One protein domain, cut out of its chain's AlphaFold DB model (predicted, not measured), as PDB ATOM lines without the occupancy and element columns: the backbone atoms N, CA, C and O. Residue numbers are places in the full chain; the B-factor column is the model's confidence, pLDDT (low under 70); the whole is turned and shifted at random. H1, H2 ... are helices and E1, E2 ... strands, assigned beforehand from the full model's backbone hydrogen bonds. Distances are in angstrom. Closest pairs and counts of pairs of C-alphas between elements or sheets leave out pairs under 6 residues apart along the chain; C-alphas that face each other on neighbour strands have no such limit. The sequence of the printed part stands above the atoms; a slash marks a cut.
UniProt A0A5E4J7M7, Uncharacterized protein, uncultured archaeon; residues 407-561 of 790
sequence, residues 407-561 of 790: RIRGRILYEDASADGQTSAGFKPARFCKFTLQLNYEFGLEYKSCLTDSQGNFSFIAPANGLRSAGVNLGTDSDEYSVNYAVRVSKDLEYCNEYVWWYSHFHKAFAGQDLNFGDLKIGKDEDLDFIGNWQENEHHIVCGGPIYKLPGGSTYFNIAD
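AT A GLANCE: This is residues 407 to 561 of the 790 residues of an uncharacterized protein of uncultured archaeon (UniProt A0A5E4J7M7). What shape do these atoms make? Two strongly twisted sheets form a sandwich, partly face to face with their strands crossed at 43 degrees: E4, E3, E6, E8, E10 and E11, in that order and all antiparallel, make one, and E1, E2, E5 and E9, branched and mixed, make the other. The short helix H1 packs across E1, with the short strand E7 beside it. What are the counts and the size? The printed part has 155 residues and is mostly strand, with strands E1 to E11 followed by H1. It is compact, with a radius of gyration of the C-alphas of 16.1 A and spans of 50 by 40 by 26 A.

HOW THE PARTS SIT: What pairs with the first strand? E1, residues 407 to 417, forms an antiparallel hairpin with E2, residues 424 to 429, where N 416 and O 426 are 2.8 A apart. E5, residues 457 to 463, is antiparallel to E1 on the same side as E2, with N 408 and O 460 at 2.7 A. E9, residues 515 to 522, is parallel to E1 on the other side, with N 413 and O 520 at 2.8 A, and bends by 52 degrees at residue 519. How does the six-stranded sheet run? The hairpin of E3, residues 434 to 441, and edge strand E4, residues 444 to 451, has N 439 and O 446 at 2.8 A. E6, residues 467 to 474, is antiparallel to E3, with N 438 and O 471 at 2.8 A, and to E8, residues 498 to 504, with N 474 and O 502 at 2.8 A. E10, residues 530 to 536, is antiparallel to E8, with N 533 and O 501 at 2.8 A, and forms a hairpin with edge strand E11, residues 548 to 550, with N 548 and O 534 at 2.8 A. Where is the helix? H1, residues 554 to 561, is on the branched sheet at a height over the sheet of 8.7 A, across the strands at 76 degrees to E1 on the local plane; their closest C-alphas, of Tyr 414 and Ser 554, are 5.2 A apart. Every O i to N i+4 pair of H1 is within hydrogen-bond range. E7, residues 487 to 489, pairs with no named strand; its closest C-alpha pair with H1, Val 487 and Ala 560, is at 5.8 A.

IN THESE COORDINATES: Where are the anchor points? E1 begins at C-alpha 407, (14.856, 266.857, 2.975), and H1 ends at C-alpha 561, (-5.022, 281.819, 12.985). Which elements are longest? E1 measures 33.0 A, E4 23.0 A and E3 22.3 A.

THE WHOLE: How far does it reach? The two C-alphas farthest apart, of Gly 512 and Ile 541, are 52.2 A apart. Is it unbroken and confident? The printed part has no cut, and its long links are E6 to E7 and E10 to E11. Residue 480, residues 491 to 495 and residues 538 to 541 have pLDDT under 70.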
ATOM      1  N   ARG A 407      16.114 266.131   2.810       87.69
ATOM      2  CA  ARG A 407      14.856 266.857   2.975       87.69
ATOM      3  C   ARG A 407      14.324 266.610   4.382       87.69
ATOM      4  O   ARG A 407      14.250 265.470   4.830       87.69
ATOM      5  N   ILE A 408      13.950 267.680   5.064       92.44
ATOM      6  CA  ILE A 408      13.295 267.682   6.364       92.44
ATOM      7  C   ILE A 408      11.875 268.190   6.152       92.44
ATOM      8  O   ILE A 408      11.699 269.291   5.651       92.44
ATOM      9  N   ARG A 409      10.858 267.404   6.490       95.12
ATOM     10  CA  ARG A 409       9.452 267.782   6.283       95.12
ATOM     11  C   ARG A 409       8.576 267.375   7.454       95.12
ATOM     12  O   ARG A 409       8.929 266.450   8.181       95.12
ATOM     13  N   GLY A 410       7.426 268.014   7.584       96.56
ATOM     14  CA  GLY A 410       6.416 267.693   8.586       96.56
ATOM     15  C   GLY A 410       5.190 268.577   8.431       96.56
ATOM     16  O   GLY A 410       5.091 269.342   7.470       96.56
ATOM     17  N   ARG A 411       4.272 268.461   9.384       97.50
ATOM     18  CA  ARG A 411       3.069 269.279   9.495       97.50
ATOM     19  C   ARG A 411       2.875 269.696  10.947       97.50
ATOM     20  O   ARG A 411       3.031 268.856  11.825       97.50
ATOM     21  N   ILE A 412       2.560 270.961  11.205       97.00
ATOM     22  CA  ILE A 412       2.257 271.470  12.549       97.00
ATOM     23  C   ILE A 412       0.746 271.657  12.668       97.00
ATOM     24  O   ILE A 412       0.119 272.300  11.824       97.00
ATOM     25  N   LEU A 413       0.175 271.069  13.715       96.88
ATOM     26  CA  LEU A 413      -1.240 271.124  14.047       96.88
ATOM     27  C   LEU A 413      -1.421 271.654  15.472       96.88
ATOM     28  O   LEU A 413      -0.627 271.333  16.356       96.88
ATOM     29  N   TYR A 414      -2.501 272.389  15.712       96.62
ATOM     30  CA  TYR A 414      -2.915 272.802  17.049       96.62
ATOM     31  C   TYR A 414      -4.313 272.261  17.359       96.62
ATOM     32  O   TYR A 414      -5.137 272.092  16.459       96.62
ATOM     33  N   GLU A 415      -4.549 271.910  18.618       96.38
ATOM     34  CA  GLU A 415      -5.858 271.476  19.093       96.38
ATOM     35  C   GLU A 415      -6.807 272.673  19.202       96.38
ATOM     36  O   GLU A 415      -6.528 273.637  19.911       96.38
ATOM     37  N   ASP A 416      -7.926 272.596  18.500       93.56
ATOM     38  CA  ASP A 416      -8.997 273.581  18.535       93.56
ATOM     39  C   ASP A 416     -10.025 273.239  19.620       93.56
ATOM     40  O   ASP A 416     -10.114 272.086  20.062       93.56
ATOM     41  N   ALA A 417     -10.835 274.210  20.035       91.81
ATOM     42  CA  ALA A 417     -11.870 273.996  21.039       91.81
ATOM     43  C   ALA A 417     -13.140 274.817  20.796       91.81
ATOM     44  O   ALA A 417     -13.181 275.736  19.984       91.81
ATOM     45  N   SER A 418     -14.200 274.467  21.526       88.25
ATOM     46  CA  SER A 418     -15.395 275.300  21.657       88.25
ATOM     47  C   SER A 418     -15.039 276.702  22.165       88.25
ATOM     48  O   SER A 418     -14.031 276.866  22.847       88.25
ATOM     49  N   ALA A 419     -15.886 277.701  21.883       84.44
ATOM     50  CA  ALA A 419     -15.662 279.093  22.297       84.44
ATOM     51  C   ALA A 419     -15.361 279.270  23.798       84.44
ATOM     52  O   ALA A 419     -14.602 280.153  24.166       84.44
ATOM     53  N   ASP A 420     -15.916 278.419  24.670       83.69
ATOM     54  CA  ASP A 420     -15.657 278.419  26.122       83.69
ATOM     55  C   ASP A 420     -14.364 277.677  26.535       83.69
ATOM     56  O   ASP A 420     -14.083 277.492  27.726       83.69
ATOM     57  N   GLY A 421     -13.613 277.181  25.551       85.94
ATOM     58  CA  GLY A 421     -12.401 276.388  25.701       85.94
ATOM     59  C   GLY A 421     -12.606 275.024  26.363       85.94
ATOM     60  O   GLY A 421     -11.614 274.378  26.702       85.94
ATOM     61  N   GLN A 422     -13.841 274.564  26.598       87.81
ATOM     62  CA  GLN A 422     -14.093 273.358  27.403       87.81
ATOM     63  C   GLN A 422     -14.031 272.055  26.603       87.81
ATOM     64  O   GLN A 422     -13.676 271.014  27.157       87.81
ATOM     65  N   THR A 423     -14.384 272.081  25.317       88.56
ATOM     66  CA  THR A 423     -14.514 270.870  24.496       88.56
ATOM     67  C   THR A 423     -13.577 270.932  23.304       88.56
ATOM     68  O   THR A 423     -13.656 271.867  22.519       88.56
ATOM     69  N   SER A 424     -12.726 269.918  23.134       91.81
ATOM     70  CA  SER A 424     -11.876 269.781  21.944       91.81
ATOM     71  C   SER A 424     -12.723 269.672  20.672       91.81
ATOM     72  O   SER A 424     -13.658 268.867  20.607       91.81
ATOM     73  N   ALA A 425     -12.377 270.462  19.658       90.31
ATOM     74  CA  ALA A 425     -12.991 270.466  18.330       90.31
ATOM     75  C   ALA A 425     -12.133 269.723  17.283       90.31
ATOM     76  O   ALA A 425     -12.491 269.649  16.107       90.31
ATOM     77  N   GLY A 426     -11.022 269.109  17.707       94.06
ATOM     78  CA  GLY A 426     -10.082 268.404  16.837       94.06
ATOM     79  C   GLY A 426      -8.811 269.208  16.578       94.06
ATOM     80  O   GLY A 426      -8.453 270.083  17.354       94.06
ATOM     81  N   PHE A 427      -8.088 268.876  15.507       95.69
ATOM     82  CA  PHE A 427      -6.812 269.518  15.177       95.69
ATOM     83  C   PHE A 427      -6.928 270.350  13.901       95.69
ATOM     84  O   PHE A 427      -7.320 269.823  12.856       95.69
ATOM     85  N   LYS A 428      -6.516 271.615  13.982       94.25
ATOM     86  CA  LYS A 428      -6.403 272.552  12.859       94.25
ATOM     87  C   LYS A 428      -4.935 272.714  12.438       94.25
ATOM     88  O   LYS A 428      -4.031 272.509  13.252       94.25
ATOM     89  N   PRO A 429      -4.654 273.036  11.164       94.50
ATOM     90  CA  PRO A 429      -3.301 273.364  10.731       94.50
ATOM     91  C   PRO A 429      -2.829 274.692  11.331       94.50
ATOM     92  O   PRO A 429      -3.554 275.675  11.277       94.50
ATOM     93  N   ALA A 430      -1.592 274.751  11.830       93.44
ATOM     94  CA  ALA A 430      -0.959 276.026  12.173       93.44
ATOM     95  C   ALA A 430      -0.507 276.716  10.875       93.44
ATOM     96  O   ALA A 430       0.558 276.389  10.344       93.44
ATOM     97  N   ARG A 431      -1.343 277.595  10.312       89.81
ATOM     98  CA  ARG A 431      -1.139 278.217   8.993       89.81
ATOM     99  C   ARG A 431      -0.138 279.357   9.053       89.81
ATOM    100  O   ARG A 431      -0.168 280.157   9.982       89.81
ATOM    101  N   PHE A 432       0.745 279.417   8.052       89.00
ATOM    102  CA  PHE A 432       1.763 280.467   7.923       89.00
ATOM    103  C   PHE A 432       2.511 280.742   9.236       89.00
ATOM    104  O   PHE A 432       2.880 281.871   9.552       89.00
ATOM    105  N   CYS A 433       2.723 279.679  10.011       90.50
ATOM    106  CA  CYS A 433       3.328 279.728  11.321       90.50
ATOM    107  C   CYS A 433       4.841 279.836  11.155       90.50
ATOM    108  O   CYS A 433       5.471 278.968  10.542       90.50
ATOM    109  N   LYS A 434       5.430 280.892  11.708       90.19
ATOM    110  CA  LYS A 434       6.869 281.090  11.791       90.19
ATOM    111  C   LYS A 434       7.433 280.186  12.880       90.19
ATOM    112  O   LYS A 434       6.919 280.115  13.994       90.19
ATOM    113  N   PHE A 435       8.513 279.493  12.554       92.00
ATOM    114  CA  PHE A 435       9.209 278.619  13.491       92.00
ATOM    115  C   PHE A 435      10.708 278.608  13.217       92.00
ATOM    116  O   PHE A 435      11.175 279.056  12.168       92.00
ATOM    117  N   THR A 436      11.475 278.085  14.167       92.88
ATOM    118  CA  THR A 436      12.908 277.849  14.025       92.88
ATOM    119  C   THR A 436      13.174 276.353  14.003       92.88
ATOM    120  O   THR A 436      12.907 275.638  14.965       92.88
ATOM    121  N   LEU A 437      13.738 275.866  12.906       93.81
ATOM    122  CA  LEU A 437      14.267 274.520  12.801       93.81
ATOM    123  C   LEU A 437      15.659 274.481  13.438       93.81
ATOM    124  O   LEU A 437      16.586 275.151  12.978       93.81
ATOM    125  N   GLN A 438      15.803 273.688  14.494       94.38
ATOM    126  CA  GLN A 438      17.063 273.460  15.184       94.38
ATOM    127  C   GLN A 438      17.733 272.207  14.617       94.38
ATOM    128  O   GLN A 438      17.295 271.082  14.857       94.38
ATOM    129  N   LEU A 439      18.801 272.394  13.851       93.81
ATOM    130  CA  LEU A 439      19.565 271.343  13.189       93.81
ATOM    131  C   LEU A 439      20.791 270.987  14.032       93.81
ATOM    132  O   LEU A 439      21.672 271.810  14.261       93.81
ATOM    133  N   ASN A 440      20.859 269.744  14.494       93.62
ATOM    134  CA  ASN A 440      21.968 269.247  15.296       93.62
ATOM    135  C   ASN A 440      22.957 268.484  14.420       93.62
ATOM    136  O   ASN A 440      22.687 267.352  14.001       93.62
ATOM    137  N   TYR A 441      24.106 269.100  14.171       91.75
ATOM    138  CA  TYR A 441      25.216 268.503  13.450       91.75
ATOM    139  C   TYR A 441      26.277 267.958  14.404       91.75
ATOM    140  O   TYR A 441      26.355 268.304  15.577       91.75
ATOM    141  N   GLU A 442      27.166 267.123  13.877       88.62
ATOM    142  CA  GLU A 442      28.347 266.640  14.594       88.62
ATOM    143  C   GLU A 442      29.219 267.760  15.187       88.62
ATOM    144  O   GLU A 442      29.810 267.561  16.249       88.62
ATOM    145  N   PHE A 443      29.258 268.930  14.545       87.44
ATOM    146  CA  PHE A 443      30.117 270.051  14.931       87.44
ATOM    147  C   PHE A 443      29.373 271.223  15.591       87.44
ATOM    148  O   PHE A 443      30.010 272.228  15.901       87.44
ATOM    149  N   GLY A 444      28.058 271.125  15.818       92.19
ATOM    150  CA  GLY A 444      27.296 272.196  16.465       92.19
ATOM    151  C   GLY A 444      25.808 272.226  16.123       92.19
ATOM    152  O   GLY A 444      25.299 271.380  15.388       92.19
ATOM    153  N   LEU A 445      25.122 273.226  16.678       91.06
ATOM    154  CA  LEU A 445      23.722 273.532  16.392       91.06
ATOM    155  C   LEU A 445      23.644 274.633  15.334       91.06
ATOM    156  O   LEU A 445      24.342 275.639  15.425       91.06
ATOM    157  N   GLU A 446      22.769 274.449  14.356       90.75
ATOM    158  CA  GLU A 446      22.382 275.467  13.384       90.75
ATOM    159  C   GLU A 446      20.886 275.752  13.545       90.75
ATOM    160  O   GLU A 446      20.094 274.840  13.776       90.75
ATOM    161  N   TYR A 447      20.496 277.018  13.417       89.88
ATOM    162  CA  TYR A 447      19.109 277.460  13.527       89.88
ATOM    163  C   TYR A 447      18.656 278.036  12.187       89.88
ATOM    164  O   TYR A 447      19.377 278.827  11.573       89.88
ATOM    165  N   LYS A 448      17.472 277.639  11.720       87.38
ATOM    166  CA  LYS A 448      16.872 278.139  10.477       87.38
ATOM    167  C   LYS A 448      15.444 278.584  10.720       87.38
ATOM    168  O   LYS A 448      14.628 277.778  11.146       87.38
ATOM    169  N   SER A 449      15.132 279.837  10.405       87.88
ATOM    170  CA  SER A 449      13.742 280.295  10.403       87.88
ATOM    171  C   SER A 449      12.996 279.697   9.205       87.88
ATOM    172  O   SER A 449      13.562 279.575   8.118       87.88
ATOM    173  N   CYS A 450      11.762 279.260   9.423       89.00
ATOM    174  CA  CYS A 450      10.901 278.585   8.457       89.00
ATOM    175  C   CYS A 450       9.444 279.043   8.639       89.00
ATOM    176  O   CYS A 450       9.097 279.613   9.675       89.00
ATOM    177  N   LEU A 451       8.607 278.761   7.638       89.81
ATOM    178  CA  LEU A 451       7.168 279.025   7.642       89.81
ATOM    179  C   LEU A 451       6.413 277.750   7.249       89.81
ATOM    180  O   LEU A 451       6.894 276.987   6.403       89.81
ATOM    181  N   THR A 452       5.247 277.511   7.840       92.06
ATOM    182  CA  THR A 452       4.303 276.508   7.329       92.06
ATOM    183  C   THR A 452       3.459 277.061   6.171       92.06
ATOM    184  O   THR A 452       3.341 278.271   5.993       92.06
ATOM    185  N   ASP A 453       2.872 276.184   5.355       86.94
ATOM    186  CA  ASP A 453       1.877 276.550   4.337       86.94
ATOM    187  C   ASP A 453       0.453 276.683   4.929       86.94
ATOM    188  O   ASP A 453       0.246 276.541   6.138       86.94
ATOM    189  N   SER A 454      -0.560 276.920   4.083       86.06
ATOM    190  CA  SER A 454      -1.971 277.032   4.506       86.06
ATOM    191  C   SER A 454      -2.575 275.721   5.032       86.06
ATOM    192  O   SER A 454      -3.704 275.691   5.515       86.06
ATOM    193  N   GLN A 455      -1.836 274.616   4.946       91.19
ATOM    194  CA  GLN A 455      -2.199 273.313   5.487       91.19
ATOM    195  C   GLN A 455      -1.301 272.928   6.672       91.19
ATOM    196  O   GLN A 455      -1.416 271.811   7.173       91.19
ATOM    197  N   GLY A 456      -0.443 273.832   7.154       92.06
ATOM    198  CA  GLY A 456       0.473 273.589   8.264       92.06
ATOM    199  C   GLY A 456       1.706 272.769   7.881       92.06
ATOM    200  O   GLY A 456       2.478 272.401   8.764       92.06
ATOM    201  N   ASN A 457       1.917 272.442   6.601       94.94
ATOM    202  CA  ASN A 457       3.077 271.663   6.175       94.94
ATOM    203  C   ASN A 457       4.323 272.537   6.075       94.94
ATOM    204  O   ASN A 457       4.258 273.704   5.700       94.94
ATOM    205  N   PHE A 458       5.481 271.930   6.305       94.06
ATOM    206  CA  PHE A 458       6.776 272.526   6.017       94.06
ATOM    207  C   PHE A 458       7.690 271.521   5.314       94.06
ATOM    208  O   PHE A 458       7.604 270.305   5.518       94.06
ATOM    209  N   SER A 459       8.597 272.031   4.481       92.00
ATOM    210  CA  SER A 459       9.636 271.239   3.825       92.00
ATOM    211  C   SER A 459      10.895 272.079   3.644       92.00
ATOM    212  O   SER A 459      10.914 273.037   2.883       92.00
ATOM    213  N   PHE A 460      11.966 271.662   4.296       87.06
ATOM    214  CA  PHE A 460      13.285 272.270   4.259       87.06
ATOM    215  C   PHE A 460      14.297 271.281   3.672       87.06
ATOM    216  O   PHE A 460      14.105 270.069   3.739       87.06
ATOM    217  N   ILE A 461      15.392 271.766   3.098       83.75
ATOM    218  CA  ILE A 461      16.501 270.910   2.666       83.75
ATOM    219  C   ILE A 461      17.751 271.360   3.409       83.75
ATOM    220  O   ILE A 461      18.172 272.508   3.299       83.75
ATOM    221  N   ALA A 462      18.328 270.437   4.171       85.00
ATOM    222  CA  ALA A 462      19.526 270.650   4.966       85.00
ATOM    223  C   ALA A 462      20.707 269.870   4.372       85.00
ATOM    224  O   ALA A 462      20.493 268.801   3.791       85.00
ATOM    225  N   PRO A 463      21.954 270.323   4.563       83.06
ATOM    226  CA  PRO A 463      23.129 269.492   4.344       83.06
ATOM    227  C   PRO A 463      23.029 268.130   5.058       83.06
ATOM    228  O   PRO A 463      22.713 268.033   6.242       83.06
ATOM    229  N   ALA A 464      23.303 267.042   4.337       82.94
ATOM    230  CA  ALA A 464      23.287 265.683   4.872       82.94
ATOM    231  C   ALA A 464      24.501 265.399   5.762       82.94
ATOM    232  O   ALA A 464      24.404 264.619   6.716       82.94
ATOM    233  N   ASN A 465      25.645 266.000   5.423       82.75
ATOM    234  CA  ASN A 465      26.927 265.729   6.059       82.75
ATOM    235  C   ASN A 465      26.914 266.205   7.512       82.75
ATOM    236  O   ASN A 465      26.834 267.394   7.801       82.75
ATOM    237  N   GLY A 466      26.993 265.246   8.433       84.69
ATOM    238  CA  GLY A 466      27.051 265.505   9.867       84.69
ATOM    239  C   GLY A 466      25.700 265.735  10.550       84.69
ATOM    240  O   GLY A 466      25.710 265.838  11.771       84.69
ATOM    241  N   LEU A 467      24.559 265.780   9.841       91.06
ATOM    242  CA  LEU A 467      23.246 265.988  10.475       91.06
ATOM    243  C   LEU A 467      22.828 264.757  11.298       91.06
ATOM    244  O   LEU A 467      22.576 263.683  10.739       91.06
ATOM    245  N   ARG A 468      22.719 264.928  12.622       92.50
ATOM    246  CA  ARG A 468      22.382 263.883  13.607       92.50
ATOM    247  C   ARG A 468      20.906 263.889  13.998       92.50
ATOM    248  O   ARG A 468      20.308 262.821  14.141       92.50
ATOM    249  N   SER A 469      20.312 265.064  14.178       94.19
ATOM    250  CA  SER A 469      18.896 265.222  14.528       94.19
ATOM    251  C   SER A 469      18.386 266.614  14.170       94.19
ATOM    252  O   SER A 469      19.186 267.522  13.960       94.19
ATOM    253  N   ALA A 470      17.069 266.795  14.140       95.06
ATOM    254  CA  ALA A 470      16.449 268.111  14.041       95.06
ATOM    255  C   ALA A 470      15.261 268.236  15.006       95.06
ATOM    256  O   ALA A 470      14.641 267.226  15.333       95.06
ATOM    257  N   GLY A 471      14.966 269.451  15.458       95.56
ATOM    258  CA  GLY A 471      13.807 269.802  16.286       95.56
ATOM    259  C   GLY A 471      13.147 271.087  15.784       95.56
ATOM    260  O   GLY A 471      13.751 271.820  15.001       95.56
ATOM    261  N   VAL A 472      11.911 271.339  16.203       94.88
ATOM    262  CA  VAL A 472      11.125 272.528  15.856       94.88
ATOM    263  C   VAL A 472      10.920 273.369  17.112       94.88
ATOM    264  O   VAL A 472      10.423 272.869  18.118       94.88
ATOM    265  N   ASN A 473      11.269 274.649  17.028       93.12
ATOM    266  CA  ASN A 473      11.074 275.637  18.082       93.12
ATOM    267  C   ASN A 473      10.076 276.691  17.593       93.12
ATOM    268  O   ASN A 473      10.232 277.225  16.494       93.12
ATOM    269  N   LEU A 474       9.068 277.003  18.397       90.94
ATOM    270  CA  LEU A 474       8.051 278.018  18.122       90.94
ATOM    271  C   LEU A 474       8.255 279.142  19.142       90.94
ATOM    272  O   LEU A 474       8.007 278.924  20.319       90.94
ATOM    273  N   GLY A 475       8.750 280.306  18.713       86.31
ATOM    274  CA  GLY A 475       9.156 281.388  19.627       86.31
ATOM    275  C   GLY A 475      10.536 281.193  20.265       86.31
ATOM    276  O   GLY A 475      11.227 280.206  19.985       86.31
ATOM    277  N   THR A 476      10.946 282.155  21.099       82.69
ATOM    278  CA  THR A 476      12.171 282.105  21.919       82.69
ATOM    279  C   THR A 476      11.940 282.764  23.285       82.69
ATOM    280  O   THR A 476      10.915 283.392  23.523       82.69
ATOM    281  N   ASP A 477      12.908 282.621  24.187       75.38
ATOM    282  CA  ASP A 477      12.933 283.224  25.529       75.38
ATOM    283  C   ASP A 477      13.346 284.709  25.550       75.38
ATOM    284  O   ASP A 477      13.496 285.317  26.607       75.38
ATOM    285  N   SER A 478      13.593 285.284  24.378       74.56
ATOM    286  CA  SER A 478      14.212 286.601  24.204       74.56
ATOM    287  C   SER A 478      13.517 287.448  23.143       74.56
ATOM    288  O   SER A 478      13.956 288.566  22.884       74.56
ATOM    289  N   ASP A 479      12.462 286.918  22.525       71.50
ATOM    290  CA  ASP A 479      11.728 287.565  21.446       71.50
ATOM    291  C   ASP A 479      10.231 287.309  21.601       71.50
ATOM    292  O   ASP A 479       9.812 286.230  22.031       71.50
ATOM    293  N   GLU A 480       9.435 288.313  21.238       67.75
ATOM    294  CA  GLU A 480       7.979 288.256  21.315       67.75
ATOM    295  C   GLU A 480       7.483 287.122  20.430       67.75
ATOM    296  O   GLU A 480       7.973 286.936  19.307       67.75
ATOM    297  N   TYR A 481       6.522 286.336  20.924       74.75
ATOM    298  CA  TYR A 481       6.049 285.200  20.158       74.75
ATOM    299  C   TYR A 481       5.294 285.667  18.915       74.75
ATOM    300  O   TYR A 481       4.097 285.947  18.921       74.75
ATOM    301  N   SER A 482       6.031 285.734  17.814       74.50
ATOM    302  CA  SER A 482       5.515 286.064  16.496       74.50
ATOM    303  C   SER A 482       5.102 284.775  15.801       74.50
ATOM    304  O   SER A 482       5.916 284.132  15.131       74.50
ATOM    305  N   VAL A 483       3.841 284.380  15.996       74.31
ATOM    306  CA  VAL A 483       3.291 283.134  15.439       74.31
ATOM    307  C   VAL A 483       3.287 283.193  13.921       74.31
ATOM    308  O   VAL A 483       3.646 282.219  13.277       74.31
ATOM    309  N   ASN A 484       2.906 284.329  13.336       82.44
ATOM    310  CA  ASN A 484       2.845 284.553  11.895       82.44
ATOM    311  C   ASN A 484       3.079 286.045  11.579       82.44
ATOM    312  O   ASN A 484       3.477 286.829  12.440       82.44
ATOM    313  N   TYR A 485       2.884 286.444  10.322       78.44
ATOM    314  CA  TYR A 485       3.098 287.830   9.894       78.44
ATOM    315  C   TYR A 485       1.993 288.798  10.345       78.44
ATOM    316  O   TYR A 485       2.178 290.000  10.202       78.44
ATOM    317  N   ALA A 486       0.867 288.299  10.859       76.69
ATOM    318  CA  ALA A 486      -0.293 289.098  11.241       76.69
ATOM    319  C   ALA A 486      -0.326 289.436  12.737       76.69
ATOM    320  O   ALA A 486      -0.815 290.502  13.102       76.69
ATOM    321  N   VAL A 487       0.229 288.569  13.586       86.19
ATOM    322  CA  VAL A 487       0.101 288.701  15.039       86.19
ATOM    323  C   VAL A 487       1.433 288.568  15.772       86.19
ATOM    324  O   VAL A 487       2.311 287.782  15.392       86.19
ATOM    325  N   ARG A 488       1.543 289.308  16.872       83.81
ATOM    326  CA  ARG A 488       2.445 289.000  17.978       83.81
ATOM    327  C   ARG A 488       1.603 288.724  19.207       83.81
ATOM    328  O   ARG A 488       0.654 289.451  19.475       83.81
ATOM    329  N   VAL A 489       1.890 287.636  19.904       80.62
ATOM    330  CA  VAL A 489       1.153 287.292  21.116       80.62
ATOM    331  C   VAL A 489       2.125 287.346  22.277       80.62
ATOM    332  O   VAL A 489       3.089 286.580  22.328       80.62
ATOM    333  N   SER A 490       1.858 288.249  23.205       73.88
ATOM    334  CA  SER A 490       2.521 288.300  24.496       73.88
ATOM    335  C   SER A 490       1.514 287.891  25.575       73.88
ATOM    336  O   SER A 490       0.339 287.631  25.309       73.88
ATOM    337  N   LYS A 491       1.968 287.752  26.815       62.59
ATOM    338  CA  LYS A 491       1.064 287.599  27.961       62.59
ATOM    339  C   LYS A 491       1.197 288.823  28.866       62.59
ATOM    340  O   LYS A 491       1.430 288.678  30.039       62.59
ATOM    341  N   ASP A 492       1.167 290.048  28.366       64.31
ATOM    342  CA  ASP A 492       1.517 291.196  29.214       64.31
ATOM    343  C   ASP A 492       0.425 291.597  30.232       64.31
ATOM    344  O   ASP A 492      -0.471 292.380  29.926       64.31
ATOM    345  N   LEU A 493       0.493 291.068  31.460       58.31
ATOM    346  CA  LEU A 493      -0.431 291.423  32.549       58.31
ATOM    347  C   LEU A 493       0.002 292.676  33.337       58.31
ATOM    348  O   LEU A 493      -0.818 293.245  34.064       58.31
ATOM    349  N   GLU A 494       1.275 293.093  33.251       64.50
ATOM    350  CA  GLU A 494       1.878 294.070  34.182       64.50
ATOM    351  C   GLU A 494       2.928 295.024  33.559       64.50
ATOM    352  O   GLU A 494       3.697 295.646  34.295       64.50
ATOM    353  N   TYR A 495       2.954 295.206  32.232       68.69
ATOM    354  CA  TYR A 495       3.990 295.959  31.495       68.69
ATOM    355  C   TYR A 495       5.385 295.319  31.566       68.69
ATOM    356  O   TYR A 495       6.410 296.011  31.554       68.69
ATOM    357  N   CYS A 496       5.436 293.992  31.691       70.94
ATOM    358  CA  CYS A 496       6.664 293.240  31.945       70.94
ATOM    359  C   CYS A 496       7.135 292.374  30.772       70.94
ATOM    360  O   CYS A 496       8.045 291.570  30.968       70.94
ATOM    361  N   ASN A 497       6.596 292.579  29.562       71.75
ATOM    362  CA  ASN A 497       6.963 291.846  28.342       71.75
ATOM    363  C   ASN A 497       7.095 290.339  28.602       71.75
ATOM    364  O   ASN A 497       8.178 289.790  28.827       71.75
ATOM    365  N   GLU A 498       5.952 289.674  28.598       78.56
ATOM    366  CA  GLU A 498       5.844 288.248  28.840       78.56
ATOM    367  C   GLU A 498       5.979 287.442  27.540       78.56
ATOM    368  O   GLU A 498       5.163 287.566  26.626       78.56
ATOM    369  N   TYR A 499       6.987 286.570  27.477       83.94
ATOM    370  CA  TYR A 499       7.323 285.769  26.299       83.94
ATOM    371  C   TYR A 499       6.836 284.336  26.444       83.94
ATOM    372  O   TYR A 499       7.028 283.724  27.493       83.94
ATOM    373  N   VAL A 500       6.253 283.776  25.383       88.56
ATOM    374  CA  VAL A 500       5.823 282.372  25.315       88.56
ATOM    375  C   VAL A 500       6.564 281.640  24.199       88.56
ATOM    376  O   VAL A 500       6.831 282.205  23.141       88.56
ATOM    377  N   TRP A 501       6.924 280.378  24.415       92.44
ATOM    378  CA  TRP A 501       7.575 279.576  23.378       92.44
ATOM    379  C   TRP A 501       7.404 278.074  23.604       92.44
ATOM    380  O   TRP A 501       7.213 277.600  24.725       92.44
ATOM    381  N   TRP A 502       7.550 277.297  22.533       93.75
ATOM    382  CA  TRP A 502       7.415 275.847  22.538       93.75
ATOM    383  C   TRP A 502       8.611 275.167  21.883       93.75
ATOM    384  O   TRP A 502       9.128 275.624  20.864       93.75
ATOM    385  N   TYR A 503       9.006 274.018  22.426       92.62
ATOM    386  CA  TYR A 503      10.053 273.177  21.849       92.62
ATOM    387  C   TYR A 503       9.531 271.775  21.570       92.62
ATOM    388  O   TYR A 503       8.935 271.151  22.451       92.62
ATOM    389  N   SER A 504       9.794 271.261  20.369       93.19
ATOM    390  CA  SER A 504       9.555 269.858  20.049       93.19
ATOM    391  C   SER A 504      10.684 268.970  20.567       93.19
ATOM    392  O   SER A 504      11.812 269.405  20.820       93.19
ATOM    393  N   HIS A 505      10.430 267.666  20.632       90.56
ATOM    394  CA  HIS A 505      11.515 266.697  20.757       90.56
ATOM    395  C   HIS A 505      12.400 266.666  19.497       90.56
ATOM    396  O   HIS A 505      11.954 266.955  18.386       90.56
ATOM    397  N   PHE A 506      13.669 266.274  19.659       90.88
ATOM    398  CA  PHE A 506      14.575 266.055  18.531       90.88
ATOM    399  C   PHE A 506      14.287 264.723  17.830       90.88
ATOM    400  O   PHE A 506      14.418 263.648  18.424       90.88
ATOM    401  N   HIS A 507      14.020 264.778  16.528       91.25
ATOM    402  CA  HIS A 507      13.889 263.611  15.662       91.25
ATOM    403  C   HIS A 507      15.258 263.229  15.086       91.25
ATOM    404  O   HIS A 507      15.972 264.056  14.512       91.25
ATOM    405  N   LYS A 508      15.654 261.961  15.245       90.75
ATOM    406  CA  LYS A 508      16.948 261.454  14.755       90.75
ATOM    407  C   LYS A 508      16.976 261.409  13.227       90.75
ATOM    408  O   LYS A 508      16.077 260.852  12.605       90.75
ATOM    409  N   ALA A 509      18.054 261.915  12.636       83.94
ATOM    410  CA  ALA A 509      18.293 261.856  11.202       83.94
ATOM    411  C   ALA A 509      19.132 260.614  10.860       83.94
ATOM    412  O   ALA A 509      20.302 260.518  11.228       83.94
ATOM    413  N   PHE A 510      18.569 259.667  10.110       83.00
ATOM    414  CA  PHE A 510      19.308 258.487   9.647       83.00
ATOM    415  C   PHE A 510      20.090 258.791   8.363       83.00
ATOM    416  O   PHE A 510      19.670 259.613   7.547       83.00
ATOM    417  N   ALA A 511      21.271 258.190   8.198       77.50
ATOM    418  CA  ALA A 511      22.107 258.402   7.015       77.50
ATOM    419  C   ALA A 511      21.366 257.982   5.731       77.50
ATOM    420  O   ALA A 511      20.773 256.906   5.683       77.50
ATOM    421  N   GLY A 512      21.400 258.841   4.707       75.62
ATOM    422  CA  GLY A 512      20.780 258.579   3.402       75.62
ATOM    423  C   GLY A 512      19.246 258.606   3.361       75.62
ATOM    424  O   GLY A 512      18.681 258.208   2.347       75.62
ATOM    425  N   GLN A 513      18.564 259.043   4.428       85.06
ATOM    426  CA  GLN A 513      17.103 259.165   4.459       85.06
ATOM    427  C   GLN A 513      16.667 260.605   4.733       85.06
ATOM    428  O   GLN A 513      17.265 261.296   5.563       85.06
ATOM    429  N   ASP A 514      15.600 261.017   4.050       88.81
ATOM    430  CA  ASP A 514      14.854 262.229   4.379       88.81
ATOM    431  C   ASP A 514      14.260 262.107   5.787       88.81
ATOM    432  O   ASP A 514      13.807 261.036   6.204       88.81
ATOM    433  N   LEU A 515      14.245 263.217   6.516       92.50
ATOM    434  CA  LEU A 515      13.666 263.296   7.847       92.50
ATOM    435  C   LEU A 515      12.211 263.753   7.733       92.50
ATOM    436  O   LEU A 515      11.934 264.873   7.313       92.50
ATOM    437  N   ASN A 516      11.273 262.885   8.099       94.44
ATOM    438  CA  ASN A 516       9.855 263.223   8.145       94.44
ATOM    439  C   ASN A 516       9.375 263.236   9.598       94.44
ATOM    440  O   ASN A 516       9.412 262.199  10.258       94.44
ATOM    441  N   PHE A 517       8.935 264.395  10.068       94.88
ATOM    442  CA  PHE A 517       8.396 264.606  11.408       94.88
ATOM    443  C   PHE A 517       6.963 264.067  11.535       94.88
ATOM    444  O   PHE A 517       6.538 263.756  12.640       94.88
ATOM    445  N   GLY A 518       6.244 263.883  10.420       95.88
ATOM    446  CA  GLY A 518       4.813 263.577  10.453       95.88
ATOM    447  C   GLY A 518       4.000 264.783  10.925       95.88
ATOM    448  O   GLY A 518       4.392 265.919  10.656       95.88
ATOM    449  N   ASP A 519       2.888 264.517  11.610       97.62
ATOM    450  CA  ASP A 519       2.080 265.545  12.266       97.62
ATOM    451  C   ASP A 519       2.641 265.804  13.667       97.62
ATOM    452  O   ASP A 519       2.670 264.892  14.492       97.62
ATOM    453  N   LEU A 520       3.061 267.041  13.920       97.38
ATOM    454  CA  LEU A 520       3.462 267.553  15.226       97.38
ATOM    455  C   LEU A 520       2.292 268.334  15.815       97.38
ATOM    456  O   LEU A 520       1.786 269.259  15.177       97.38
ATOM    457  N   LYS A 521       1.861 267.966  17.014       97.56
ATOM    458  CA  LYS A 521       0.633 268.455  17.631       97.56
ATOM    459  C   LYS A 521       0.905 269.288  18.870       97.56
ATOM    460  O   LYS A 521       1.713 268.916  19.720       97.56
ATOM    461  N   ILE A 522       0.165 270.382  18.986       96.44
ATOM    462  CA  ILE A 522       0.120 271.261  20.154       96.44
ATOM    463  C   ILE A 522      -1.234 271.040  20.819       96.44
ATOM    464  O   ILE A 522      -2.265 271.247  20.179       96.44
ATOM    465  N   GLY A 523      -1.235 270.559  22.061       96.31
ATOM    466  CA  GLY A 523      -2.468 270.333  22.813       96.31
ATOM    467  C   GLY A 523      -3.011 271.626  23.414       96.31
ATOM    468  O   GLY A 523      -2.291 272.619  23.547       96.31
ATOM    469  N   LYS A 524      -4.286 271.603  23.796       94.12
ATOM    470  CA  LYS A 524      -4.928 272.720  24.492       94.12
ATOM    471  C   LYS A 524      -4.440 272.843  25.928       94.12
ATOM    472  O   LYS A 524      -3.862 273.864  26.288       94.12
ATOM    473  N   ASP A 525      -4.627 271.772  26.699       93.00
ATOM    474  CA  ASP A 525      -4.336 271.727  28.141       93.00
ATOM    475  C   ASP A 525      -3.119 270.850  28.485       93.00
ATOM    476  O   ASP A 525      -2.713 270.772  29.647       93.00
ATOM    477  N   GLU A 526      -2.558 270.139  27.505       94.62
ATOM    478  CA  GLU A 526      -1.465 269.194  27.718       94.62
ATOM    479  C   GLU A 526      -0.374 269.286  26.648       94.62
ATOM    480  O   GLU A 526      -0.627 269.569  25.475       94.62
ATOM    481  N   ASP A 527       0.861 269.019  27.073       95.50
ATOM    482  CA  ASP A 527       2.013 268.897  26.182       95.50
ATOM    483  C   ASP A 527       1.878 267.601  25.368       95.50
ATOM    484  O   ASP A 527       1.917 266.499  25.923       95.50
ATOM    485  N   LEU A 528       1.724 267.734  24.048       95.69
ATOM    486  CA  LEU A 528       1.714 266.612  23.107       95.69
ATOM    487  C   LEU A 528       3.114 266.427  22.501       95.69
ATOM    488  O   LEU A 528       3.988 265.840  23.135       95.69
ATOM    489  N   ASP A 529       3.363 266.953  21.296       96.62
ATOM    490  CA  ASP A 529       4.690 266.907  20.660       96.62
ATOM    491  C   ASP A 529       5.576 268.104  21.042       96.62
ATOM    492  O   ASP A 529       6.776 268.116  20.745       96.62
ATOM    493  N   PHE A 530       4.985 269.101  21.704       96.06
ATOM    494  CA  PHE A 530       5.603 270.360  22.096       96.06
ATOM    495  C   PHE A 530       5.483 270.596  23.600       96.06
ATOM    496  O   PHE A 530       4.443 270.320  24.192       96.06
ATOM    497  N   ILE A 531       6.539 271.155  24.191       95.00
ATOM    498  CA  ILE A 531       6.564 271.611  25.587       95.00
ATOM    499  C   ILE A 531       6.493 273.134  25.592       95.00
ATOM    500  O   ILE A 531       7.451 273.777  25.145       95.00
ATOM    501  N   GLY A 532       5.391 273.687  26.098       92.56
ATOM    502  CA  GLY A 532       5.184 275.128  26.223       92.56
ATOM    503  C   GLY A 532       5.865 275.720  27.455       92.56
ATOM    504  O   GLY A 532       5.906 275.125  28.537       92.56
ATOM    505  N   ASN A 533       6.418 276.915  27.293       93.00
ATOM    506  CA  ASN A 533       7.086 277.675  28.339       93.00
ATOM    507  C   ASN A 533       6.690 279.146  28.240       93.00
ATOM    508  O   ASN A 533       6.279 279.622  27.183       93.00
ATOM    509  N   TRP A 534       6.848 279.847  29.354       91.00
ATOM    510  CA  TRP A 534       6.578 281.269  29.457       91.00
ATOM    511  C   TRP A 534       7.532 281.935  30.462       91.00
ATOM    512  O   TRP A 534       7.929 281.298  31.443       91.00
ATOM    513  N   GLN A 535       7.899 283.200  30.235       87.88
ATOM    514  CA  GLN A 535       8.731 283.992  31.145       87.88
ATOM    515  C   GLN A 535       8.444 285.502  31.050       87.88
ATOM    516  O   GLN A 535       8.308 286.046  29.958       87.88
ATOM    517  N   GLU A 536       8.458 286.182  32.200       84.06
ATOM    518  CA  GLU A 536       8.573 287.647  32.315       84.06
ATOM    519  C   GLU A 536      10.036 288.068  32.174       84.06
ATOM    520  O   GLU A 536      10.891 287.607  32.943       84.06
ATOM    521  N   ASN A 537      10.346 288.938  31.216       74.56
ATOM    522  CA  ASN A 537      11.723 289.372  30.986       74.56
ATOM    523  C   ASN A 537      12.083 290.615  31.811       74.56
ATOM    524  O   ASN A 537      11.242 291.444  32.156       74.56
ATOM    525  N   GLU A 538      13.371 290.768  32.106       67.75
ATOM    526  CA  GLU A 538      13.921 291.860  32.909       67.75
ATOM    527  C   GLU A 538      14.023 293.161  32.096       67.75
ATOM    528  O   GLU A 538      15.119 293.657  31.838       67.75
ATOM    529  N   HIS A 539      12.903 293.746  31.657       59.50
ATOM    530  CA  HIS A 539      12.970 295.028  30.939       59.50
ATOM    531  C   HIS A 539      12.943 296.269  31.864       59.50
ATOM    532  O   HIS A 539      13.150 297.388  31.398       59.50
ATOM    533  N   HIS A 540      12.793 296.101  33.187       57.28
ATOM    534  CA  HIS A 540      12.884 297.169  34.201       57.28
ATOM    535  C   HIS A 540      13.241 296.610  35.595       57.28
ATOM    536  O   HIS A 540      13.174 295.409  35.816       57.28
ATOM    537  N   ILE A 541      13.563 297.484  36.569       62.16
ATOM    538  CA  ILE A 541      13.942 297.142  37.970       62.16
ATOM    539  C   ILE A 541      12.911 296.236  38.694       62.16
ATOM    540  O   ILE A 541      13.222 295.686  39.749       62.16
ATOM    541  N   VAL A 542      11.696 296.093  38.155       71.25
ATOM    542  CA  VAL A 542      10.569 295.383  38.784       71.25
ATOM    543  C   VAL A 542      10.137 294.121  38.019       71.25
ATOM    544  O   VAL A 542       9.403 293.323  38.587       71.25
ATOM    545  N   CYS A 543      10.610 293.908  36.787       74.88
ATOM    546  CA  CYS A 543      10.232 292.755  35.961       74.88
ATOM    547  C   CYS A 543      11.349 291.705  35.955       74.88
ATOM    548  O   CYS A 543      12.523 292.054  36.082       74.88
ATOM    549  N   GLY A 544      10.985 290.432  35.799       75.25
ATOM    550  CA  GLY A 544      11.928 289.315  35.772       75.25
ATOM    551  C   GLY A 544      11.433 288.136  36.597       75.25
ATOM    552  O   GLY A 544      11.379 288.200  37.827       75.25
ATOM    553  N   GLY A 545      11.108 287.039  35.917       81.69
ATOM    554  CA  GLY A 545      10.595 285.819  36.534       81.69
ATOM    555  C   GLY A 545      11.396 284.570  36.158       81.69
ATOM    556  O   GLY A 545      12.148 284.571  35.176       81.69
ATOM    557  N   PRO A 546      11.265 283.469  36.925       88.81
ATOM    558  CA  PRO A 546      11.732 282.166  36.469       88.81
ATOM    559  C   PRO A 546      10.966 281.736  35.210       88.81
ATOM    560  O   PRO A 546       9.867 282.206  34.944       88.81
ATOM    561  N   ILE A 547      11.519 280.786  34.456       88.94
ATOM    562  CA  ILE A 547      10.788 280.144  33.359       88.94
ATOM    563  C   ILE A 547       9.696 279.252  33.957       88.94
ATOM    564  O   ILE A 547       9.978 278.350  34.755       88.94
ATOM    565  N   TYR A 548       8.460 279.477  33.535       91.31
ATOM    566  CA  TYR A 548       7.296 278.688  33.908       91.31
ATOM    567  C   TYR A 548       6.904 277.741  32.777       91.31
ATOM    568  O   TYR A 548       7.119 278.017  31.597       91.31
ATOM    569  N   LYS A 549       6.293 276.611  33.141       92.00
ATOM    570  CA  LYS A 549       5.668 275.717  32.163       92.00
ATOM    571  C   LYS A 549       4.289 276.234  31.785       92.00
ATOM    572  O   LYS A 549       3.514 276.593  32.669       92.00
ATOM    573  N   LEU A 550       3.986 276.164  30.498       89.44
ATOM    574  CA  LEU A 550       2.679 276.440  29.922       89.44
ATOM    575  C   LEU A 550       2.165 275.131  29.298       89.44
ATOM    576  O   LEU A 550       2.535 274.842  28.163       89.44
ATOM    577  N   PRO A 551       1.400 274.302  30.034       88.69
ATOM    578  CA  PRO A 551       0.882 273.045  29.499       88.69
ATOM    579  C   PRO A 551       0.019 273.294  28.261       88.69
ATOM    580  O   PRO A 551      -0.942 274.060  28.331       88.69
ATOM    581  N   GLY A 552       0.359 272.656  27.142       90.00
ATOM    582  CA  GLY A 552      -0.361 272.853  25.886       90.00
ATOM    583  C   GLY A 552      -0.118 274.241  25.292       90.00
ATOM    584  O   GLY A 552       1.004 274.557  24.895       90.00
ATOM    585  N   GLY A 553      -1.160 275.069  25.203       91.81
ATOM    586  CA  GLY A 553      -1.066 276.429  24.658       91.81
ATOM    587  C   GLY A 553      -1.533 276.576  23.208       91.81
ATOM    588  O   GLY A 553      -1.188 277.562  22.557       91.81
ATOM    589  N   SER A 554      -2.348 275.650  22.694       94.69
ATOM    590  CA  SER A 554      -2.945 275.782  21.355       94.69
ATOM    591  C   SER A 554      -3.798 277.049  21.176       94.69
ATOM    592  O   SER A 554      -3.953 277.527  20.057       94.69
ATOM    593  N   THR A 555      -4.275 277.656  22.266       93.31
ATOM    594  CA  THR A 555      -5.019 278.926  22.269       93.31
ATOM    595  C   THR A 555      -4.260 280.071  21.592       93.31
ATOM    596  O   THR A 555      -4.852 280.840  20.843       93.31
ATOM    597  N   TYR A 556      -2.939 280.153  21.782       93.25
ATOM    598  CA  TYR A 556      -2.094 281.169  21.138       93.25
ATOM    599  C   TYR A 556      -2.103 281.027  19.610       93.25
ATOM    600  O   TYR A 556      -2.067 282.014  18.879       93.25
ATOM    601  N   PHE A 557      -2.187 279.786  19.128       93.69
ATOM    602  CA  PHE A 557      -2.266 279.476  17.706       93.69
ATOM    603  C   PHE A 557      -3.661 279.752  17.161       93.69
ATOM    604  O   PHE A 557      -3.756 280.265  16.055       93.69
ATOM    605  N   ASN A 558      -4.717 279.485  17.934       94.56
ATOM    606  CA  ASN A 558      -6.078 279.838  17.542       94.56
ATOM    607  C   ASN A 558      -6.235 281.354  17.345       94.56
ATOM    608  O   ASN A 558      -6.692 281.790  16.295       94.56
ATOM    609  N   ILE A 559      -5.758 282.160  18.303       94.31
ATOM    610  CA  ILE A 559      -5.721 283.628  18.185       94.31
ATOM    611  C   ILE A 559      -5.013 284.057  16.899       94.31
ATOM    612  O   ILE A 559      -5.550 284.832  16.107       94.31
ATOM    613  N   ALA A 560      -3.811 283.524  16.680       93.38
ATOM    614  CA  ALA A 560      -3.005 283.863  15.520       93.38
ATOM    615  C   ALA A 560      -3.669 283.498  14.193       93.38
ATOM    616  O   ALA A 560      -3.529 284.228  13.214       93.38
ATOM    617  N   ASP A 561      -4.354 282.360  14.158       93.25
ATOM    618  CA  ASP A 561      -5.022 281.819  12.985       93.25
ATOM    619  C   ASP A 561      -6.298 282.605  12.644       93.25
ATOM    620  O   ASP A 561      -6.557 282.886  11.473       93.25
TER     621      ASP A 561